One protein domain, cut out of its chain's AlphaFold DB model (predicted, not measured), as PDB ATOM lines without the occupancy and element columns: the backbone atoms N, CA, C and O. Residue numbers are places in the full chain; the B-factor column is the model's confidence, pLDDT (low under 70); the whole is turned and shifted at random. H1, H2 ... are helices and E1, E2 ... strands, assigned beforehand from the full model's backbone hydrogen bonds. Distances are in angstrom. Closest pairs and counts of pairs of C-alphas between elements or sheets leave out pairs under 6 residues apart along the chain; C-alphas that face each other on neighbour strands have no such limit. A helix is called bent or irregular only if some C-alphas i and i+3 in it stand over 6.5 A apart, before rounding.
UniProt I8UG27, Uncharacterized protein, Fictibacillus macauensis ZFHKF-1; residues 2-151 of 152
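AT A GLANCE: This is residues 2 to 151 of the 152 residues of an uncharacterized protein of Fictibacillus macauensis ZFHKF-1 (UniProt I8UG27). What does the domain look like as a whole? A strongly twisted sheet of six mostly short strands, with H1 on it, makes one end of an elongated domain, and a long helical hairpin of H4 and H5 makes the other. Residues 14 to 27, with no named element, link H1 to the sheet, while H2 and H3 lead from the last strand to H4. What is it made of, and how large is it? The printed part has 150 residues with five named helices and six named strands, H1 coming first along the chain, then the six strands, then H2, H3, H4 and H5; the class is mixed, helices and strands, and the sheet is branched at E3, which has three neighbours, with each neighbour pair antiparallel: E1 and E2, E1 and E6, E2 and E3, E3 and E4, E3 and E5. It is compact, with a radius of gyration of the C-alphas of 17.2 A, and spans 59 by 32 by 26 A.

IN THESE COORDINATES: Where does the first element begin? H1, residues 2 to 13, begins at C-alpha 2 at (142.586, 134.039, 133.178) and is 16.1 A long. Which residues are strands? E1 is residues 28 to 30, E2 is residues 36 to 40, and E3, the longest strand, is residues 51 to 59, 23.6 A from first to last C-alpha. E4 is residues 67 to 69, E5 is residues 74 to 77 and E6 is residues 83 to 85. Which helices follow? H2 is residues 89 to 92, and H3, residues 94 to 103 and 15.7 A long, is irregular: C-alphas 95 and 98 are 8.6 A apart. H4, residues 106 to 132, is 38.9 A long and begins at C-alpha 106 at (122.582, 113.563, 150.598). H5, residues 136 to 149, is 19.8 A long and ends at C-alpha 149 at (115.779, 128.041, 131.550).

HOW THE PARTS SIT: How does H1 stand to the sheet? H1 is on the sheet at a height of 8.2 A, over none of its strands, but only just: 2 of its C-alphas fall on each of E1, E2 and E6. Its closest C-alphas to E6 are those of Gln 5 and Phe 84, 6.8 A apart. How are the strands joined? E1 to E4 form a meander, each strand the antiparallel neighbour of the one before, with N 29 and O 37 at 2.9 A, N 38 and O 55 at 2.8 A, and N 58 and O 68 at 2.8 A within hydrogen-bond range. E6 is beside E1, on the other side from E2, with N 28 and O 85 at 2.8 A. Pairing along E3 is staggered: E2 lies on one side, and E4 and E5 on the other, where N 54 and O 74 are 2.9 A apart. How do the later helices sit? H2 only grazes the sheet with residues 90 to 92, and H2 and H3 touch only at the corner, closest at the C-alphas of Phe 92 and Met 98, 4.7 A. H3 and H4 are close but not clearly touching, closest at the C-alphas of Tyr 102 and Tyr 108, 6.5 A. H4 touches H5 with residues 119 to 130 alone, as a helical hairpin at a shallow tilt of 19 degrees, opposite ways, closest at the C-alphas of Tyr 130 and Lys 139, 5.4 A. What do the helix backbones show? Every O i to N i+4 pair is within hydrogen-bond range in H1, H4 and H5; in H3 4 of 6 are, and H2 is too short for such a pair.

THE WHOLE: How far does it reach? The two C-alphas farthest apart, those of Tyr 62 and Ser 134, are 59.8 A apart. Is anything cut, and which link is long? The printed part has no cut, and the link from H1 to E1, with 14 residues, is long. How confident is the model? Mean pLDDT of the printed part is 92.1, and no printed residue is under 70.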
ATOM      1  N   ILE A   2     143.774 134.146 132.304       77.50
ATOM      2  CA  ILE A   2     142.586 134.039 133.178       77.50
ATOM      3  C   ILE A   2     141.231 134.113 132.447       77.50
ATOM      4  O   ILE A   2     140.310 133.392 132.804       77.50
ATOM      5  N   GLN A   3     141.112 134.912 131.378       84.75
ATOM      6  CA  GLN A   3     139.868 135.005 130.595       84.75
ATOM      7  C   GLN A   3     139.480 133.671 129.940       84.75
ATOM      8  O   GLN A   3     138.313 133.302 129.957       84.75
ATOM      9  N   VAL A   4     140.456 132.918 129.420       87.94
ATOM     10  CA  VAL A   4     140.201 131.600 128.812       87.94
ATOM     11  C   VAL A   4     139.750 130.603 129.879       87.94
ATOM     12  O   VAL A   4     138.770 129.898 129.671       87.94
ATOM     13  N   GLN A   5     140.409 130.585 131.043       89.88
ATOM     14  CA  GLN A   5     139.993 129.745 132.173       89.88
ATOM     15  C   GLN A   5     138.581 130.098 132.645       89.88
ATOM     16  O   GLN A   5     137.764 129.203 132.830       89.88
ATOM     17  N   ARG A   6     138.262 131.391 132.760       93.38
ATOM     18  CA  ARG A   6     136.918 131.855 133.115       93.38
ATOM     19  C   ARG A   6     135.872 131.374 132.114       93.38
ATOM     20  O   ARG A   6     134.848 130.863 132.540       93.38
ATOM     21  N   MET A   7     136.137 131.475 130.810       92.50
ATOM     22  CA  MET A   7     135.218 130.978 129.777       92.50
ATOM     23  C   MET A   7     135.003 129.464 129.865       92.50
ATOM     24  O   MET A   7     133.875 129.003 129.700       92.50
ATOM     25  N   ILE A   8     136.063 128.694 130.141       93.44
ATOM     26  CA  ILE A   8     135.961 127.244 130.364       93.44
ATOM     27  C   ILE A   8     135.061 126.975 131.571       93.44
ATOM     28  O   ILE A   8     134.074 126.261 131.441       93.44
ATOM     29  N   VAL A   9     135.345 127.603 132.714       94.50
ATOM     30  CA  VAL A   9     134.560 127.443 133.945       94.50
ATOM     31  C   VAL A   9     133.106 127.837 133.726       94.50
ATOM     32  O   VAL A   9     132.214 127.067 134.060       94.50
ATOM     33  N   GLN A  10     132.854 128.996 133.119       94.38
ATOM     34  CA  GLN A  10     131.510 129.474 132.815       94.38
ATOM     35  C   GLN A  10     130.761 128.466 131.940       94.38
ATOM     36  O   GLN A  10     129.637 128.093 132.260       94.38
ATOM     37  N   THR A  11     131.396 127.956 130.883       93.31
ATOM     38  CA  THR A  11     130.776 126.973 129.983       93.31
ATOM     39  C   THR A  11     130.488 125.651 130.698       93.31
ATOM     40  O   THR A  11     129.403 125.100 130.537       93.31
ATOM     41  N   THR A  12     131.418 125.155 131.518       94.69
ATOM     42  CA  THR A  12     131.261 123.881 132.237       94.69
ATOM     43  C   THR A  12     130.245 123.970 133.379       94.69
ATOM     44  O   THR A  12     129.512 123.009 133.623       94.69
ATOM     45  N   MET A  13     130.175 125.111 134.076       95.25
ATOM     46  CA  MET A  13     129.223 125.343 135.168       95.25
ATOM     47  C   MET A  13     127.822 125.717 134.667       95.25
ATOM     48  O   MET A  13     126.858 125.543 135.409       95.25
ATOM     49  N   SER A  14     127.671 126.222 133.436       94.94
ATOM     50  CA  SER A  14     126.387 126.677 132.879       94.94
ATOM     51  C   SER A  14     125.516 125.511 132.388       94.94
ATOM     52  O   SER A  14     125.268 125.325 131.194       94.94
ATOM     53  N   ARG A  15     125.058 124.691 133.335       94.00
ATOM     54  CA  ARG A  15     124.206 123.516 133.111       94.00
ATOM     55  C   ARG A  15     123.403 123.178 134.362       94.00
ATOM     56  O   ARG A  15     123.760 123.573 135.471       94.00
ATOM     57  N   LEU A  16     122.326 122.418 134.190       93.25
ATOM     58  CA  LEU A  16     121.581 121.871 135.321       93.25
ATOM     59  C   LEU A  16     122.459 120.837 136.060       93.25
ATOM     60  O   LEU A  16     123.035 119.970 135.393       93.25
ATOM     61  N   PRO A  17     122.598 120.911 137.398       94.75
ATOM     62  CA  PRO A  17     123.256 119.852 138.155       94.75
ATOM     63  C   PRO A  17     122.448 118.554 138.059       94.75
ATOM     64  O   PRO A  17     121.218 118.580 138.050       94.75
ATOM     65  N   VAL A  18     123.135 117.416 138.007       94.69
ATOM     66  CA  VAL A  18     122.510 116.087 137.916       94.69
ATOM     67  C   VAL A  18     122.942 115.208 139.082       94.69
ATOM     68  O   VAL A  18     124.011 115.395 139.639       94.69
ATOM     69  N   LYS A  19     122.155 114.192 139.458       91.81
ATOM     70  CA  LYS A  19     122.518 113.310 140.591       91.81
ATOM     71  C   LYS A  19     123.822 112.521 140.370       91.81
ATOM     72  O   LYS A  19     124.448 112.103 141.336       91.81
ATOM     73  N   GLN A  20     124.217 112.290 139.116       90.50
ATOM     74  CA  GLN A  20     125.412 111.524 138.750       90.50
ATOM     75  C   GLN A  20     126.420 112.419 138.031       90.50
ATOM     76  O   GLN A  20     126.485 112.447 136.806       90.50
ATOM     77  N   GLU A  21     127.193 113.163 138.813       91.38
ATOM     78  CA  GLU A  21     128.217 114.067 138.296       91.38
ATOM     79  C   GLU A  21     129.561 113.379 138.048       91.38
ATOM     80  O   GLU A  21     129.991 112.505 138.808       91.38
ATOM     81  N   SER A  22     130.280 113.861 137.033       88.75
ATOM     82  CA  SER A  22     131.713 113.610 136.896       88.75
ATOM     83  C   SER A  22     132.481 114.526 137.845       88.75
ATOM     84  O   SER A  22     132.281 115.738 137.862       88.75
ATOM     85  N   ASN A  23     133.424 113.970 138.605       85.38
ATOM     86  CA  ASN A  23     134.302 114.762 139.470       85.38
ATOM     87  C   ASN A  23     135.321 115.616 138.684       85.38
ATOM     88  O   ASN A  23     135.972 116.475 139.273       85.38
ATOM     89  N   GLN A  24     135.448 115.397 137.372       86.44
ATOM     90  CA  GLN A  24     136.331 116.167 136.488       86.44
ATOM     91  C   GLN A  24     135.740 117.523 136.081       86.44
ATOM     92  O   GLN A  24     136.486 118.410 135.681       86.44
ATOM     93  N   ASP A  25     134.425 117.702 136.225       90.31
ATOM     94  CA  ASP A  25     133.712 118.893 135.758       90.31
ATOM     95  C   ASP A  25     133.541 119.945 136.863       90.31
ATOM     96  O   ASP A  25     132.550 120.670 136.870       90.31
ATOM     97  N   PHE A  26     134.470 120.012 137.823       94.31
ATOM     98  CA  PHE A  26     134.417 120.922 138.971       94.31
ATOM     99  C   PHE A  26     135.692 121.750 139.091       94.31
ATOM    100  O   PHE A  26     136.783 121.313 138.732       94.31
ATOM    101  N   PHE A  27     135.546 122.948 139.656       95.06
ATOM    102  CA  PHE A  27     136.635 123.907 139.808       95.06
ATOM    103  C   PHE A  27     136.601 124.539 141.194       95.06
ATOM    104  O   PHE A  27     135.531 124.710 141.787       95.06
ATOM    105  N   ILE A  28     137.777 124.938 141.677       95.31
ATOM    106  CA  ILE A  28     137.898 125.858 142.804       95.31
ATOM    107  C   ILE A  28     138.116 127.269 142.278       95.31
ATOM    108  O   ILE A  28     139.052 127.505 141.517       95.31
ATOM    109  N   GLY A  29     137.268 128.200 142.701       95.06
ATOM    110  CA  GLY A  29     137.455 129.632 142.499       95.06
ATOM    111  C   GLY A  29     138.031 130.287 143.748       95.06
ATOM    112  O   GLY A  29     137.591 129.967 144.848       95.06
ATOM    113  N   TYR A  30     138.976 131.211 143.588       94.50
ATOM    114  CA  TYR A  30     139.429 132.082 144.676       94.50
ATOM    115  C   TYR A  30     138.953 133.501 144.440       94.50
ATOM    116  O   TYR A  30     139.088 134.016 143.332       94.50
ATOM    117  N   ASP A  31     138.432 134.143 145.477       92.94
ATOM    118  CA  ASP A  31     138.104 135.564 145.428       92.94
ATOM    119  C   ASP A  31     139.348 136.448 145.658       92.94
ATOM    120  O   ASP A  31     140.494 135.990 145.706       92.94
ATOM    121  N   HIS A  32     139.132 137.755 145.790       91.12
ATOM    122  CA  HIS A  32     140.176 138.735 146.097       91.12
ATOM    123  C   HIS A  32     140.710 138.655 147.539       91.12
ATOM    124  O   HIS A  32     141.712 139.296 147.849       91.12
ATOM    125  N   LYS A  33     140.048 137.901 148.426       90.12
ATOM    126  CA  LYS A  33     140.472 137.639 149.810       90.12
ATOM    127  C   LYS A  33     141.153 136.278 149.952       90.12
ATOM    128  O   LYS A  33     141.385 135.840 151.077       90.12
ATOM    129  N   GLU A  34     141.454 135.621 148.832       88.56
ATOM    130  CA  GLU A  34     142.023 134.273 148.779       88.56
ATOM    131  C   GLU A  34     141.129 133.209 149.441       88.56
ATOM    132  O   GLU A  34     141.605 132.158 149.877       88.56
ATOM    133  N   MET A  35     139.817 133.455 149.504       89.94
ATOM    134  CA  MET A  35     138.851 132.486 150.003       89.94
ATOM    135  C   MET A  35     138.526 131.473 148.895       89.94
ATOM    136  O   MET A  35     138.094 131.889 147.816       89.94
ATOM    137  N   PRO A  36     138.717 130.156 149.119       93.56
ATOM    138  CA  PRO A  36     138.408 129.150 148.117       93.56
ATOM    139  C   PRO A  36     136.925 128.776 148.131       93.56
ATOM    140  O   PRO A  36     136.309 128.609 149.188       93.56
ATOM    141  N   TYR A  37     136.383 128.540 146.940       95.62
ATOM    142  CA  TYR A  37     135.004 128.134 146.707       95.62
ATOM    143  C   TYR A  37     134.944 126.952 145.746       95.62
ATOM    144  O   TYR A  37     135.508 127.021 144.657       95.62
ATOM    145  N   LEU A  38     134.217 125.891 146.100       96.31
ATOM    146  CA  LEU A  38     133.823 124.859 145.140       96.31
ATOM    147  C   LEU A  38     132.690 125.422 144.283       96.31
ATOM    148  O   LEU A  38     131.598 125.662 144.801       96.31
ATOM    149  N   LEU A  39     132.945 125.619 142.994       97.12
ATOM    150  CA  LEU A  39     131.937 126.100 142.054       97.12
ATOM    151  C   LEU A  39     130.971 124.965 141.708       97.12
ATOM    152  O   LEU A  39     131.393 123.827 141.501       97.12
ATOM    153  N   LEU A  40     129.676 125.271 141.675       97.00
ATOM    154  CA  LEU A  40     128.618 124.306 141.409       97.00
ATOM    155  C   LEU A  40     127.935 124.595 140.065       97.00
ATOM    156  O   LEU A  40     127.691 125.763 139.733       97.00
ATOM    157  N   PRO A  41     127.526 123.542 139.330       96.25
ATOM    158  CA  PRO A  41     126.700 123.706 138.146       96.25
ATOM    159  C   PRO A  41     125.421 124.481 138.465       96.25
ATOM    160  O   PRO A  41     124.742 124.218 139.460       96.25
ATOM    161  N   THR A  42     125.114 125.465 137.630       96.38
ATOM    162  CA  THR A  42     123.978 126.371 137.778       96.38
ATOM    163  C   THR A  42     123.250 126.454 136.446       96.38
ATOM    164  O   THR A  42     123.839 126.821 135.430       96.38
ATOM    165  N   ALA A  43     121.956 126.123 136.445       94.94
ATOM    166  CA  ALA A  43     121.178 126.134 135.213       94.94
ATOM    167  C   ALA A  43     121.119 127.551 134.603       94.94
ATOM    168  O   ALA A  43     120.893 128.522 135.340       94.94
ATOM    169  N   PRO A  44     121.278 127.687 133.274       94.56
ATOM    170  CA  PRO A  44     121.183 128.978 132.603       94.56
ATOM    171  C   PRO A  44     119.865 129.695 132.923       94.56
ATOM    172  O   PRO A  44     118.805 129.076 133.011       94.56
ATOM    173  N   GLY A  45     119.925 131.013 133.110       92.81
ATOM    174  CA  GLY A  45     118.758 131.831 133.443       92.81
ATOM    175  C   GLY A  45     118.333 131.779 134.918       92.81
ATOM    176  O   GLY A  45     117.466 132.561 135.317       92.81
ATOM    177  N   LEU A  46     118.927 130.926 135.768       94.62
ATOM    178  CA  LEU A  46     118.694 130.973 137.221       94.62
ATOM    179  C   LEU A  46     119.362 132.178 137.885       94.62
ATOM    180  O   LEU A  46     118.720 132.834 138.709       94.62
ATOM    181  N   LEU A  47     120.601 132.468 137.500       95.38
ATOM    182  CA  LEU A  47     121.408 133.617 137.921       95.38
ATOM    183  C   LEU A  47     121.872 134.401 136.681       95.38
ATOM    184  O   LEU A  47     121.497 134.041 135.560       95.38
ATOM    185  N   SER A  48     122.643 135.473 136.880       93.62
ATOM    186  CA  SER A  48     123.322 136.181 135.782       93.62
ATOM    187  C   SER A  48     124.338 135.260 135.090       93.62
ATOM    188  O   SER A  48     124.754 134.256 135.666       93.62
ATOM    189  N   GLU A  49     124.735 135.566 133.851       90.00
ATOM    190  CA  GLU A  49     125.623 134.684 133.068       90.00
ATOM    191  C   GLU A  49     127.019 134.537 133.693       90.00
ATOM    192  O   GLU A  49     127.694 133.528 133.481       90.00
ATOM    193  N   GLU A  50     127.426 135.523 134.485       93.62
ATOM    194  CA  GLU A  50     128.685 135.588 135.215       93.62
ATOM    195  C   GLU A  50     128.577 135.023 136.636       93.62
ATOM    196  O   GLU A  50     129.558 135.035 137.371       93.62
ATOM    197  N   GLU A  51     127.412 134.529 137.055       96.38
ATOM    198  CA  GLU A  51     127.172 134.057 138.417       96.38
ATOM    199  C   GLU A  51     126.948 132.544 138.472       96.38
ATOM    200  O   GLU A  51     126.268 131.950 137.634       96.38
ATOM    201  N   CYS A  52     127.458 131.908 139.526       96.94
ATOM    202  CA  CYS A  52     127.130 130.521 139.839       96.94
ATOM    203  C   CYS A  52     126.931 130.313 141.341       96.94
ATOM    204  O   CYS A  52     127.342 131.125 142.176       96.94
ATOM    205  N   PHE A  53     126.278 129.207 141.693       97.50
ATOM    206  CA  PHE A  53     126.288 128.730 143.068       97.50
ATOM    207  C   PHE A  53     127.663 128.174 143.424       97.50
ATOM    208  O   PHE A  53     128.334 127.557 142.600       97.50
ATOM    209  N   ALA A  54     128.059 128.346 144.677       97.38
ATOM    210  CA  ALA A  54     129.299 127.797 145.188       97.38
ATOM    211  C   ALA A  54     129.191 127.410 146.664       97.38
ATOM    212  O   ALA A  54     128.300 127.872 147.384       97.38
ATOM    213  N   LEU A  55     130.120 126.571 147.113       96.31
ATOM    214  CA  LEU A  55     130.312 126.218 148.517       96.31
ATOM    215  C   LEU A  55     131.653 126.765 149.017       96.31
ATOM    216  O   LEU A  55     132.681 126.439 148.417       96.31
ATOM    217  N   PRO A  56     131.682 127.568 150.091       94.88
ATOM    218  CA  PRO A  56     132.935 128.053 150.647       94.88
ATOM    219  C   PRO A  56     133.701 126.933 151.356       94.88
ATOM    220  O   PRO A  56     133.121 126.064 152.012       94.88
ATOM    221  N   PHE A  57     135.026 126.992 151.272       92.31
ATOM    222  CA  PHE A  57     135.899 126.200 152.129       92.31
ATOM    223  C   PHE A  57     136.239 126.979 153.390       92.31
ATOM    224  O   PHE A  57     136.830 128.052 153.336       92.31
ATOM    225  N   GLU A  58     135.929 126.411 154.545       90.12
ATOM    226  CA  GLU A  58     136.336 126.956 155.830       90.12
ATOM    227  C   GLU A  58     137.712 126.423 156.200       90.12
ATOM    228  O   GLU A  58     137.946 125.214 156.213       90.12
ATOM    229  N   ARG A  59     138.639 127.333 156.494       86.88
ATOM    230  CA  ARG A  59     139.976 126.975 156.962       86.88
ATOM    231  C   ARG A  59     139.932 126.659 158.454       86.88
ATOM    232  O   ARG A  59     139.364 127.422 159.233       86.88
ATOM    233  N   ASP A  60     140.577 125.569 158.852       87.25
ATOM    234  CA  ASP A  60     140.751 125.215 160.259       87.25
ATOM    235  C   ASP A  60     141.567 126.306 160.980       87.25
ATOM    236  O   ASP A  60     142.589 126.785 160.477       87.25
ATOM    237  N   LEU A  61     141.106 126.721 162.163       87.00
ATOM    238  CA  LEU A  61     141.730 127.797 162.946       87.00
ATOM    239  C   LEU A  61     143.148 127.450 163.417       87.00
ATOM    240  O   LEU A  61     143.953 128.351 163.646       87.00
ATOM    241  N   TYR A  62     143.452 126.161 163.564       89.50
ATOM    242  CA  TYR A  62     144.712 125.662 164.112       89.50
ATOM    243  C   TYR A  62     145.607 125.018 163.049       89.50
ATOM    244  O   TYR A  62     146.772 124.730 163.321       89.50
ATOM    245  N   ASN A  63     145.093 124.804 161.834       82.12
ATOM    246  CA  ASN A  63     145.854 124.273 160.711       82.12
ATOM    247  C   ASN A  63     145.457 124.963 159.399       82.12
ATOM    248  O   ASN A  63     144.452 124.630 158.776       82.12
ATOM    249  N   SER A  64     146.317 125.864 158.923       79.12
ATOM    250  CA  SER A  64     146.082 126.647 157.706       79.12
ATOM    251  C   SER A  64     145.983 125.827 156.416       79.12
ATOM    252  O   SER A  64     145.549 126.362 155.403       79.12
ATOM    253  N   TYR A  65     146.395 124.558 156.438       77.88
ATOM    254  CA  TYR A  65     146.345 123.651 155.288       77.88
ATOM    255  C   TYR A  65     145.142 122.708 155.327       77.88
ATOM    256  O   TYR A  65     144.948 121.916 154.408       77.88
ATOM    257  N   LYS A  66     144.344 122.758 156.396       82.31
ATOM    258  CA  LYS A  66     143.159 121.923 156.553       82.31
ATOM    259  C   LYS A  66     141.920 122.756 156.266       82.31
ATOM    260  O   LYS A  66     141.698 123.793 156.888       82.31
ATOM    261  N   TYR A  67     141.107 122.256 155.347       84.50
ATOM    262  CA  TYR A  67     139.855 122.877 154.949       84.50
ATOM    263  C   TYR A  67     138.684 121.929 155.190       84.50
ATOM    264  O   TYR A  67     138.816 120.710 155.076       84.50
ATOM    265  N   THR A  68     137.526 122.503 155.486       87.00
ATOM    266  CA  THR A  68     136.239 121.812 155.526       87.00
ATOM    267  C   THR A  68     135.282 122.478 154.556       87.00
ATOM    268  O   THR A  68     135.182 123.701 154.514       87.00
ATOM    269  N   LEU A  69     134.576 121.681 153.759       89.62
ATOM    270  CA  LEU A  69     133.581 122.206 152.833       89.62
ATOM    271  C   LEU A  69     132.327 122.608 153.619       89.62
ATOM    272  O   LEU A  69     131.684 121.754 154.232       89.62
ATOM    273  N   ASN A  70     131.980 123.893 153.605       91.56
ATOM    274  CA  ASN A  70     130.736 124.369 154.189       91.56
ATOM    275  C   ASN A  70     129.607 124.220 153.158       91.56
ATOM    276  O   ASN A  70     129.663 124.761 152.056       91.56
ATOM    277  N   TYR A  71     128.559 123.481 153.523       90.06
ATOM    278  CA  TYR A  71     127.421 123.198 152.645       90.06
ATOM    279  C   TYR A  71     126.411 124.353 152.517       90.06
ATOM    280  O   TYR A  71     125.418 124.221 151.791       90.06
ATOM    281  N   ALA A  72     126.646 125.480 153.194       90.56
ATOM    282  CA  ALA A  72     125.907 126.719 153.010       90.56
ATOM    283  C   ALA A  72     126.248 127.327 151.643       90.56
ATOM    284  O   ALA A  72     127.307 127.917 151.436       90.56
ATOM    285  N   LYS A  73     125.324 127.154 150.697       92.25
ATOM    286  CA  LYS A  73     125.456 127.648 149.325       92.25
ATOM    287  C   LYS A  73     125.502 129.171 149.321       92.25
ATOM    288  O   LYS A  73     124.674 129.813 149.963       92.25
ATOM    289  N   THR A  74     126.403 129.731 148.530       95.50
ATOM    290  CA  THR A  74     126.456 131.160 148.215       95.50
ATOM    291  C   THR A  74     126.390 131.364 146.705       95.50
ATOM    292  O   THR A  74     126.529 130.410 145.940       95.50
ATOM    293  N   ILE A  75     126.156 132.600 146.280       96.88
ATOM    294  CA  ILE A  75     126.345 133.033 144.896       96.88
ATOM    295  C   ILE A  75     127.726 133.680 144.806       96.88
ATOM    296  O   ILE A  75     128.122 134.401 145.725       96.88
ATOM    297  N   VAL A  76     128.456 133.400 143.729       96.31
ATOM    298  CA  VAL A  76     129.726 134.056 143.406       96.31
ATOM    299  C   VAL A  76     129.680 134.593 141.984       96.31
ATOM    300  O   VAL A  76     129.120 133.946 141.098       96.31
ATOM    301  N   ASN A  77     130.289 135.758 141.772       95.69
ATOM    302  CA  ASN A  77     130.512 136.315 140.447       95.69
ATOM    303  C   ASN A  77     131.886 135.853 139.932       95.69
ATOM    304  O   ASN A  77     132.921 136.127 140.540       95.69
ATOM    305  N   LEU A  78     131.902 135.149 138.800       94.50
ATOM    306  CA  LEU A  78     133.097 134.624 138.140       94.50
ATOM    307  C   LEU A  78     134.077 135.727 137.711       94.50
ATOM    308  O   LEU A  78     135.265 135.456 137.515       94.50
ATOM    309  N   GLU A  79     133.606 136.963 137.554       93.25
ATOM    310  CA  GLU A  79     134.451 138.117 137.264       93.25
ATOM    311  C   GLU A  79     135.275 138.580 138.463       93.25
ATOM    312  O   GLU A  79     136.392 139.069 138.271       93.25
ATOM    313  N   GLU A  80     134.757 138.370 139.673       93.19
ATOM    314  CA  GLU A  80     135.402 138.728 140.941       93.19
ATOM    315  C   GLU A  80     136.394 137.661 141.425       93.19
ATOM    316  O   GLU A  80     137.164 137.896 142.361       93.19
ATOM    317  N   LEU A  81     136.399 136.492 140.776       94.25
ATOM    318  CA  LEU A  81     137.355 135.432 141.051       94.25
ATOM    319  C   LEU A  81     138.706 135.736 140.391       94.25
ATOM    320  O   LEU A  81     138.812 136.024 139.193       94.25
ATOM    321  N   THR A  82     139.752 135.653 141.206       92.94
ATOM    322  CA  THR A  82     141.141 135.964 140.859       92.94
ATOM    323  C   THR A  82     141.899 134.755 140.320       92.94
ATOM    324  O   THR A  82     142.895 134.922 139.615       92.94
ATOM    325  N   LEU A  83     141.430 133.540 140.616       92.50
ATOM    326  CA  LEU A  83     142.054 132.293 140.187       92.50
ATOM    327  C   LEU A  83     141.020 131.170 140.071       92.50
ATOM    328  O   LEU A  83     140.090 131.084 140.872       92.50
ATOM    329  N   PHE A  84     141.251 130.278 139.108       92.50
ATOM    330  CA  PHE A  84     140.533 129.019 138.954       92.50
ATOM    331  C   PHE A  84     141.515 127.847 139.020       92.50
ATOM    332  O   PHE A  84     142.567 127.891 138.381       92.50
ATOM    333  N   ILE A  85     141.163 126.805 139.774       90.31
ATOM    334  CA  ILE A  85     141.948 125.576 139.916       90.31
ATOM    335  C   ILE A  85     141.084 124.372 139.538       90.31
ATOM    336  O   ILE A  85     140.033 124.142 140.129       90.31
ATOM    337  N   ASP A  86     141.568 123.581 138.587       82.50
ATOM    338  CA  ASP A  86     141.035 122.275 138.175       82.50
ATOM    339  C   ASP A  86     141.776 121.097 138.848       82.50
ATOM    340  O   ASP A  86     141.271 119.977 138.920       82.50
ATOM    341  N   HIS A  87     142.959 121.337 139.423       82.19
ATOM    342  CA  HIS A  87     143.691 120.359 140.227       82.19
ATOM    343  C   HIS A  87     143.143 120.254 141.664       82.19
ATOM    344  O   HIS A  87     143.716 120.742 142.642       82.19
ATOM    345  N   LEU A  88     142.013 119.561 141.794       84.31
ATOM    346  CA  LEU A  88     141.213 119.476 143.022       84.31
ATOM    347  C   LEU A  88     141.863 118.686 144.178       84.31
ATOM    348  O   LEU A  88     141.373 118.741 145.307       84.31
ATOM    349  N   SER A  89     142.964 117.962 143.946       83.25
ATOM    350  CA  SER A  89     143.548 117.050 144.945       83.25
ATOM    351  C   SER A  89     144.082 117.734 146.203       83.25
ATOM    352  O   SER A  89     144.142 117.098 147.252       83.25
ATOM    353  N   PHE A  90     144.444 119.019 146.131       83.25
ATOM    354  CA  PHE A  90     144.836 119.781 147.322       83.25
ATOM    355  C   PHE A  90     143.678 119.891 148.325       83.25
ATOM    356  O   PHE A  90     143.872 119.727 149.524       83.25
ATOM    357  N   PHE A  91     142.462 120.107 147.819       82.94
ATOM    358  CA  PHE A  91     141.260 120.279 148.631       82.94
ATOM    359  C   PHE A  91     140.565 118.972 148.962       82.94
ATOM    360  O   PHE A  91     139.986 118.839 150.035       82.94
ATOM    361  N   PHE A  92     140.602 118.022 148.030       84.44
ATOM    362  CA  PHE A  92     139.795 116.811 148.093       84.44
ATOM    363  C   PHE A  92     140.600 115.526 148.223       84.44
ATOM    364  O   PHE A  92     140.008 114.458 148.123       84.44
ATOM    365  N   GLY A  93     141.911 115.612 148.454       82.38
ATOM    366  CA  GLY A  93     142.780 114.453 148.613       82.38
ATOM    367  C   GLY A  93     143.130 113.743 147.295       82.38
ATOM    368  O   GLY A  93     142.736 114.178 146.203       82.38
ATOM    369  N   PRO A  94     143.906 112.645 147.372       80.44
ATOM    370  CA  PRO A  94     144.280 111.859 146.199       80.44
ATOM    371  C   PRO A  94     143.033 111.337 145.477       80.44
ATOM    372  O   PRO A  94     142.013 111.038 146.104       80.44
ATOM    373  N   ASP A  95     143.106 111.283 144.146       76.19
ATOM    374  CA  ASP A  95     142.015 110.850 143.261       76.19
ATOM    375  C   ASP A  95     140.671 111.572 143.481       76.19
ATOM    376  O   ASP A  95     139.617 111.088 143.060       76.19
ATOM    377  N   GLN A  96     140.706 112.745 144.133       82.38
ATOM    378  CA  GLN A  96     139.535 113.558 144.469       82.38
ATOM    379  C   GLN A  96     138.503 112.776 145.303       82.38
ATOM    380  O   GLN A  96     137.289 112.928 145.123       82.38
ATOM    381  N   ASN A  97     138.976 111.907 146.205       79.56
ATOM    382  CA  ASN A  97     138.121 111.007 146.977       79.56
ATOM    383  C   ASN A  97     137.040 111.755 147.778       79.56
ATOM    384  O   ASN A  97     135.887 111.330 147.780       79.56
ATOM    385  N   MET A  98     137.365 112.900 148.384       83.94
ATOM    386  CA  MET A  98     136.394 113.677 149.158       83.94
ATOM    387  C   MET A  98     135.339 114.353 148.272       83.94
ATOM    388  O   MET A  98     134.186 114.458 148.684       83.94
ATOM    389  N   LEU A  99     135.686 114.746 147.040       90.69
ATOM    390  CA  LEU A  99     134.707 115.277 146.086       90.69
ATOM    391  C   LEU A  99     133.734 114.181 145.652       90.69
ATOM    392  O   LEU A  99     132.530 114.399 145.662       90.69
ATOM    393  N   ARG A 100     134.234 112.979 145.339       89.94
ATOM    394  CA  ARG A 100     133.374 111.831 145.000       89.94
ATOM    395  C   ARG A 100     132.397 111.504 146.128       89.94
ATOM    396  O   ARG A 100     131.215 111.303 145.866       89.94
ATOM    397  N   VAL A 101     132.875 111.504 147.373       90.25
ATOM    398  CA  VAL A 101     132.026 111.299 148.556       90.25
ATOM    399  C   VAL A 101     130.975 112.403 148.676       90.25
ATOM    400  O   VAL A 101     129.810 112.103 148.926       90.25
ATOM    401  N   TYR A 102     131.350 113.667 148.459       92.00
ATOM    402  CA  TYR A 102     130.400 114.778 148.463       92.00
ATOM    403  C   TYR A 102     129.322 114.624 147.380       92.00
ATOM    404  O   TYR A 102     128.138 114.731 147.699       92.00
ATOM    405  N   LEU A 103     129.699 114.316 146.136       93.81
ATOM    406  CA  LEU A 103     128.763 114.152 145.014       93.81
ATOM    407  C   LEU A 103     127.790 112.975 145.218       93.81
ATOM    408  O   LEU A 103     126.671 113.013 144.721       93.81
ATOM    409  N   GLN A 104     128.182 111.959 145.992       93.44
ATOM    410  CA  GLN A 104     127.323 110.831 146.388       93.44
ATOM    411  C   GLN A 104     126.526 111.087 147.677       93.44
ATOM    412  O   GLN A 104     125.727 110.250 148.099       93.44
ATOM    413  N   SER A 105     126.763 112.213 148.349       93.75
ATOM    414  CA  SER A 105     126.133 112.522 149.627       93.75
ATOM    415  C   SER A 105     124.720 113.080 149.456       93.75
ATOM    416  O   SER A 105     124.389 113.739 148.467       93.75
ATOM    417  N   LYS A 106     123.910 112.941 150.514       94.69
ATOM    418  CA  LYS A 106     122.582 113.563 150.598       94.69
ATOM    419  C   LYS A 106     122.627 115.090 150.428       94.69
ATOM    420  O   LYS A 106     121.666 115.680 149.950       94.69
ATOM    421  N   HIS A 107     123.735 115.745 150.786       94.25
ATOM    422  CA  HIS A 107     123.873 117.197 150.629       94.25
ATOM    423  C   HIS A 107     123.884 117.631 149.163       94.25
ATOM    424  O   HIS A 107     123.309 118.673 148.835       94.25
ATOM    425  N   TYR A 108     124.535 116.851 148.298       95.56
ATOM    426  CA  TYR A 108     124.548 117.121 146.866       95.56
ATOM    427  C   TYR A 108     123.219 116.721 146.215       95.56
ATOM    428  O   TYR A 108     122.672 117.490 145.434       95.56
ATOM    429  N   GLU A 109     122.613 115.606 146.628       95.81
ATOM    430  CA  GLU A 109     121.265 115.241 146.171       95.81
ATOM    431  C   GLU A 109     120.231 116.337 146.487       95.81
ATOM    432  O   GLU A 109     119.512 116.787 145.599       95.81
ATOM    433  N   THR A 110     120.227 116.860 147.718       95.69
ATOM    434  CA  THR A 110     119.367 117.990 148.096       95.69
ATOM    435  C   THR A 110     119.693 119.260 147.302       95.69
ATOM    436  O   THR A 110     118.804 120.073 147.067       95.69
ATOM    437  N   PHE A 111     120.944 119.471 146.873       95.94
ATOM    438  CA  PHE A 111     121.276 120.582 145.978       95.94
ATOM    439  C   PHE A 111     120.631 120.427 144.599       95.94
ATOM    440  O   PHE A 111     120.061 121.397 144.104       95.94
ATOM    441  N   VAL A 112     120.711 119.231 144.011       96.56
ATOM    442  CA  VAL A 112     120.116 118.925 142.704       96.56
ATOM    443  C   VAL A 112     118.607 119.156 142.754       96.56
ATOM    444  O   VAL A 112     118.090 119.962 141.986       96.56
ATOM    445  N   GLU A 113     117.924 118.551 143.727       96.75
ATOM    446  CA  GLU A 113     116.466 118.669 143.890       96.75
ATOM    447  C   GLU A 113     116.030 120.124 144.113       96.75
ATOM    448  O   GLU A 113     115.089 120.613 143.488       96.75
ATOM    449  N   TRP A 114     116.767 120.861 144.949       96.12
ATOM    450  CA  TRP A 114     116.521 122.285 145.161       96.12
ATOM    451  C   TRP A 114     116.727 123.114 143.884       96.12
ATOM    452  O   TRP A 114     115.964 124.047 143.622       96.12
ATOM    453  N   SER A 115     117.751 122.800 143.086       95.25
ATOM    454  CA  SER A 115     118.031 123.501 141.831       95.25
ATOM    455  C   SER A 115     116.920 123.265 140.805       95.25
ATOM    456  O   SER A 115     116.473 124.216 140.161       95.25
ATOM    457  N   GLU A 116     116.434 122.028 140.687       95.25
ATOM    458  CA  GLU A 116     115.307 121.660 139.822       95.25
ATOM    459  C   GLU A 116     114.008 122.365 140.241       95.25
ATOM    460  O   GLU A 116     113.285 122.914 139.401       95.25
ATOM    461  N   GLU A 117     113.723 122.417 141.546       96.12
ATOM    462  CA  GLU A 117     112.558 123.131 142.075       96.12
ATOM    463  C   GLU A 117     112.653 124.634 141.779       96.12
ATOM    464  O   GLU A 117     111.690 125.249 141.309       96.12
ATOM    465  N   LYS A 118     113.827 125.236 142.008       95.31
ATOM    466  CA  LYS A 118     114.068 126.661 141.755       95.31
ATOM    467  C   LYS A 118     113.930 127.007 140.274       95.31
ATOM    468  O   LYS A 118     113.338 128.035 139.946       95.31
ATOM    469  N   GLN A 119     114.425 126.148 139.384       95.25
ATOM    470  CA  GLN A 119     114.256 126.301 137.938       95.25
ATOM    471  C   GLN A 119     112.783 126.209 137.545       95.25
ATOM    472  O   GLN A 119     112.284 127.084 136.841       95.25
ATOM    473  N   SER A 120     112.067 125.206 138.056       96.25
ATOM    474  CA  SER A 120     110.640 125.010 137.774       96.25
ATOM    475  C   SER A 120     109.801 126.214 138.208       96.25
ATOM    476  O   SER A 120     108.980 126.705 137.433       96.25
ATOM    477  N   LYS A 121     110.056 126.750 139.409       96.75
ATOM    478  CA  LYS A 121     109.412 127.977 139.905       96.75
ATOM    479  C   LYS A 121     109.699 129.175 139.003       96.75
ATOM    480  O   LYS A 121     108.771 129.861 138.586       96.75
ATOM    481  N   LYS A 122     110.962 129.382 138.621       95.88
ATOM    482  CA  LYS A 122     111.353 130.507 137.761       95.88
ATOM    483  C   LYS A 122     110.752 130.411 136.353       95.88
ATOM    484  O   LYS A 122     110.399 131.432 135.771       95.88
ATOM    485  N   ILE A 123     110.577 129.198 135.822       96.56
ATOM    486  CA  ILE A 123     109.852 128.961 134.562       96.56
ATOM    487  C   ILE A 123     108.382 129.364 134.706       96.56
ATOM    488  O   ILE A 123     107.871 130.087 133.854       96.56
ATOM    489  N   GLN A 124     107.707 128.934 135.775       97.31
ATOM    490  CA  GLN A 124     106.305 129.292 136.023       97.31
ATOM    491  C   GLN A 124     106.123 130.808 136.163       97.31
ATOM    492  O   GLN A 124     105.231 131.377 135.538       97.31
ATOM    493  N   GLU A 125     107.000 131.472 136.917       96.56
ATOM    494  CA  GLU A 125     107.012 132.931 137.054       96.56
ATOM    495  C   GLU A 125     107.238 133.629 135.706       96.56
ATOM    496  O   GLU A 125     106.536 134.581 135.372       96.56
ATOM    497  N   ALA A 126     108.193 133.153 134.901       95.94
ATOM    498  CA  ALA A 126     108.476 133.724 133.588       95.94
ATOM    499  C   ALA A 126     107.308 133.538 132.603       95.94
ATOM    500  O   ALA A 126     107.002 134.470 131.862       95.94
ATOM    501  N   LEU A 127     106.628 132.385 132.619       97.06
ATOM    502  CA  LEU A 127     105.421 132.136 131.821       97.06
ATOM    503  C   LEU A 127     104.270 133.050 132.249       97.06
ATOM    504  O   LEU A 127     103.681 133.724 131.408       97.06
ATOM    505  N   PHE A 128     104.002 133.130 133.553       97.00
ATOM    506  CA  PHE A 128     102.970 134.011 134.089       97.00
ATOM    507  C   PHE A 128     103.235 135.471 133.702       97.00
ATOM    508  O   PHE A 128     102.350 136.159 133.200       97.00
ATOM    509  N   ASN A 129     104.467 135.953 133.868       96.06
ATOM    510  CA  ASN A 129     104.811 137.323 133.502       96.06
ATOM    511  C   ASN A 129     104.724 137.557 131.989       96.06
ATOM    512  O   ASN A 129     104.228 138.600 131.576       96.06
ATOM    513  N   TYR A 130     105.140 136.592 131.163       95.62
ATOM    514  CA  TYR A 130     105.019 136.668 129.705       95.62
ATOM    515  C   TYR A 130     103.564 136.853 129.242       95.62
ATOM    516  O   TYR A 130     103.306 137.632 128.320       95.62
ATOM    517  N   GLU A 131     102.617 136.163 129.879       95.31
ATOM    518  CA  GLU A 131     101.188 136.288 129.572       95.31
ATOM    519  C   GLU A 131     100.605 137.638 130.008       95.31
ATOM    520  O   GLU A 131      99.728 138.173 129.328       95.31
ATOM    521  N   ASN A 132     101.116 138.212 131.101       96.19
ATOM    522  CA  ASN A 132     100.599 139.451 131.685       96.19
ATOM    523  C   ASN A 132     101.221 140.736 131.112       96.19
ATOM    524  O   ASN A 132     100.634 141.812 131.251       96.19
ATOM    525  N   VAL A 133     102.386 140.669 130.462       95.62
ATOM    526  CA  VAL A 133     102.978 141.850 129.815       95.62
ATOM    527  C   VAL A 133     102.358 142.130 128.450       95.62
ATOM    528  O   VAL A 133     102.055 141.234 127.661       95.62
ATOM    529  N   SER A 134     102.194 143.416 128.144       91.50
ATOM    530  CA  SER A 134     101.595 143.870 126.883       91.50
ATOM    531  C   SER A 134     102.633 144.271 125.834       91.50
ATOM    532  O   SER A 134     102.343 144.233 124.638       91.50
ATOM    533  N   SER A 135     103.846 144.646 126.251       96.19
ATOM    534  CA  SER A 135     104.877 145.120 125.331       96.19
ATOM    535  C   SER A 135     105.594 143.959 124.629       96.19
ATOM    536  O   SER A 135     105.907 142.927 125.226       96.19
ATOM    537  N   LEU A 136     105.885 144.129 123.336       93.75
ATOM    538  CA  LEU A 136     106.654 143.143 122.567       93.75
ATOM    539  C   LEU A 136     108.087 142.989 123.096       93.75
ATOM    540  O   LEU A 136     108.655 141.900 123.033       93.75
ATOM    541  N   GLU A 137     108.662 144.065 123.629       95.12
ATOM    542  CA  GLU A 137     110.011 144.070 124.191       95.12
ATOM    543  C   GLU A 137     110.098 143.228 125.473       95.12
ATOM    544  O   GLU A 137     110.979 142.372 125.588       95.12
ATOM    545  N   GLU A 138     109.141 143.370 126.395       93.56
ATOM    546  CA  GLU A 138     109.094 142.534 127.600       93.56
ATOM    547  C   GLU A 138     108.771 141.081 127.266       93.56
ATOM    548  O   GLU A 138     109.395 140.176 127.823       93.56
ATOM    549  N   LYS A 139     107.862 140.832 126.311       94.56
ATOM    550  CA  LYS A 139     107.612 139.468 125.822       94.56
ATOM    551  C   LYS A 139     108.896 138.824 125.316       94.56
ATOM    552  O   LYS A 139     109.211 137.714 125.734       94.56
ATOM    553  N   LYS A 140     109.687 139.541 124.512       96.38
ATOM    554  CA  LYS A 140     110.990 139.061 124.031       96.38
ATOM    555  C   LYS A 140     111.962 138.771 125.179       96.38
ATOM    556  O   LYS A 140     112.650 137.753 125.136       96.38
ATOM    557  N   LYS A 141     111.999 139.611 126.221       95.19
ATOM    558  CA  LYS A 141     112.823 139.374 127.419       95.19
ATOM    559  C   LYS A 141     112.455 138.056 128.108       95.19
ATOM    560  O   LYS A 141     113.346 137.257 128.390       95.19
ATOM    561  N   TYR A 142     111.168 137.803 128.342       95.94
ATOM    562  CA  TYR A 142     110.729 136.552 128.967       95.94
ATOM    563  C   TYR A 142     110.887 135.343 128.041       95.94
ATOM    564  O   TYR A 142     111.253 134.276 128.521       95.94
ATOM    565  N   THR A 143     110.713 135.496 126.724       95.75
ATOM    566  CA  THR A 143     111.043 134.438 125.754       95.75
ATOM    567  C   THR A 143     112.516 134.046 125.847       95.75
ATOM    568  O   THR A 143     112.815 132.861 125.962       95.75
ATOM    569  N   ASN A 144     113.432 135.019 125.864       95.12
ATOM    570  CA  ASN A 144     114.865 134.748 125.998       95.12
ATOM    571  C   ASN A 144     115.187 134.044 127.324       95.12
ATOM    572  O   ASN A 144     115.921 133.057 127.332       95.12
ATOM    573  N   LEU A 145     114.599 134.505 128.433       94.94
ATOM    574  CA  LEU A 145     114.766 133.867 129.739       94.94
ATOM    575  C   LEU A 145     114.254 132.417 129.737       94.94
ATOM    576  O   LEU A 145     114.935 131.524 130.229       94.94
ATOM    577  N   LEU A 146     113.080 132.162 129.154       95.50
ATOM    578  CA  LEU A 146     112.522 130.812 129.030       95.50
ATOM    579  C   LEU A 146     113.397 129.912 128.152       95.50
ATOM    580  O   LEU A 146     113.604 128.753 128.496       95.50
ATOM    581  N   MET A 147     113.957 130.437 127.057       95.19
ATOM    582  CA  MET A 147     114.906 129.694 126.220       95.19
ATOM    583  C   MET A 147     116.155 129.272 127.000       95.19
ATOM    584  O   MET A 147     116.636 128.158 126.811       95.19
ATOM    585  N   GLN A 148     116.667 130.135 127.883       94.12
ATOM    586  CA  GLN A 148     117.785 129.791 128.765       94.12
ATOM    587  C   GLN A 148     117.374 128.728 129.793       94.12
ATOM    588  O   GLN A 148     118.032 127.697 129.899       94.12
ATOM    589  N   LEU A 149     116.254 128.937 130.491       93.44
ATOM    590  CA  LEU A 149     115.779 128.041 131.550       93.44
ATOM    591  C   LEU A 149     115.387 126.647 131.047       93.44
ATOM    592  O   LEU A 149     115.435 125.701 131.822       93.44
ATOM    593  N   LEU A 150     114.978 126.505 129.787       92.25
ATOM    594  CA  LEU A 150     114.577 125.222 129.196       92.25
ATOM    595  C   LEU A 150     115.723 124.499 128.478       92.25
ATOM    596  O   LEU A 150     115.520 123.393 127.969       92.25
ATOM    597  N   LYS A 151     116.916 125.102 128.425       85.50
ATOM    598  CA  LYS A 151     118.101 124.484 127.834       85.50
ATOM    599  C   LYS A 151     118.521 123.284 128.694       85.50
ATOM    600  O   LYS A 151     118.779 123.440 129.885       85.50
TER     601      LYS A 151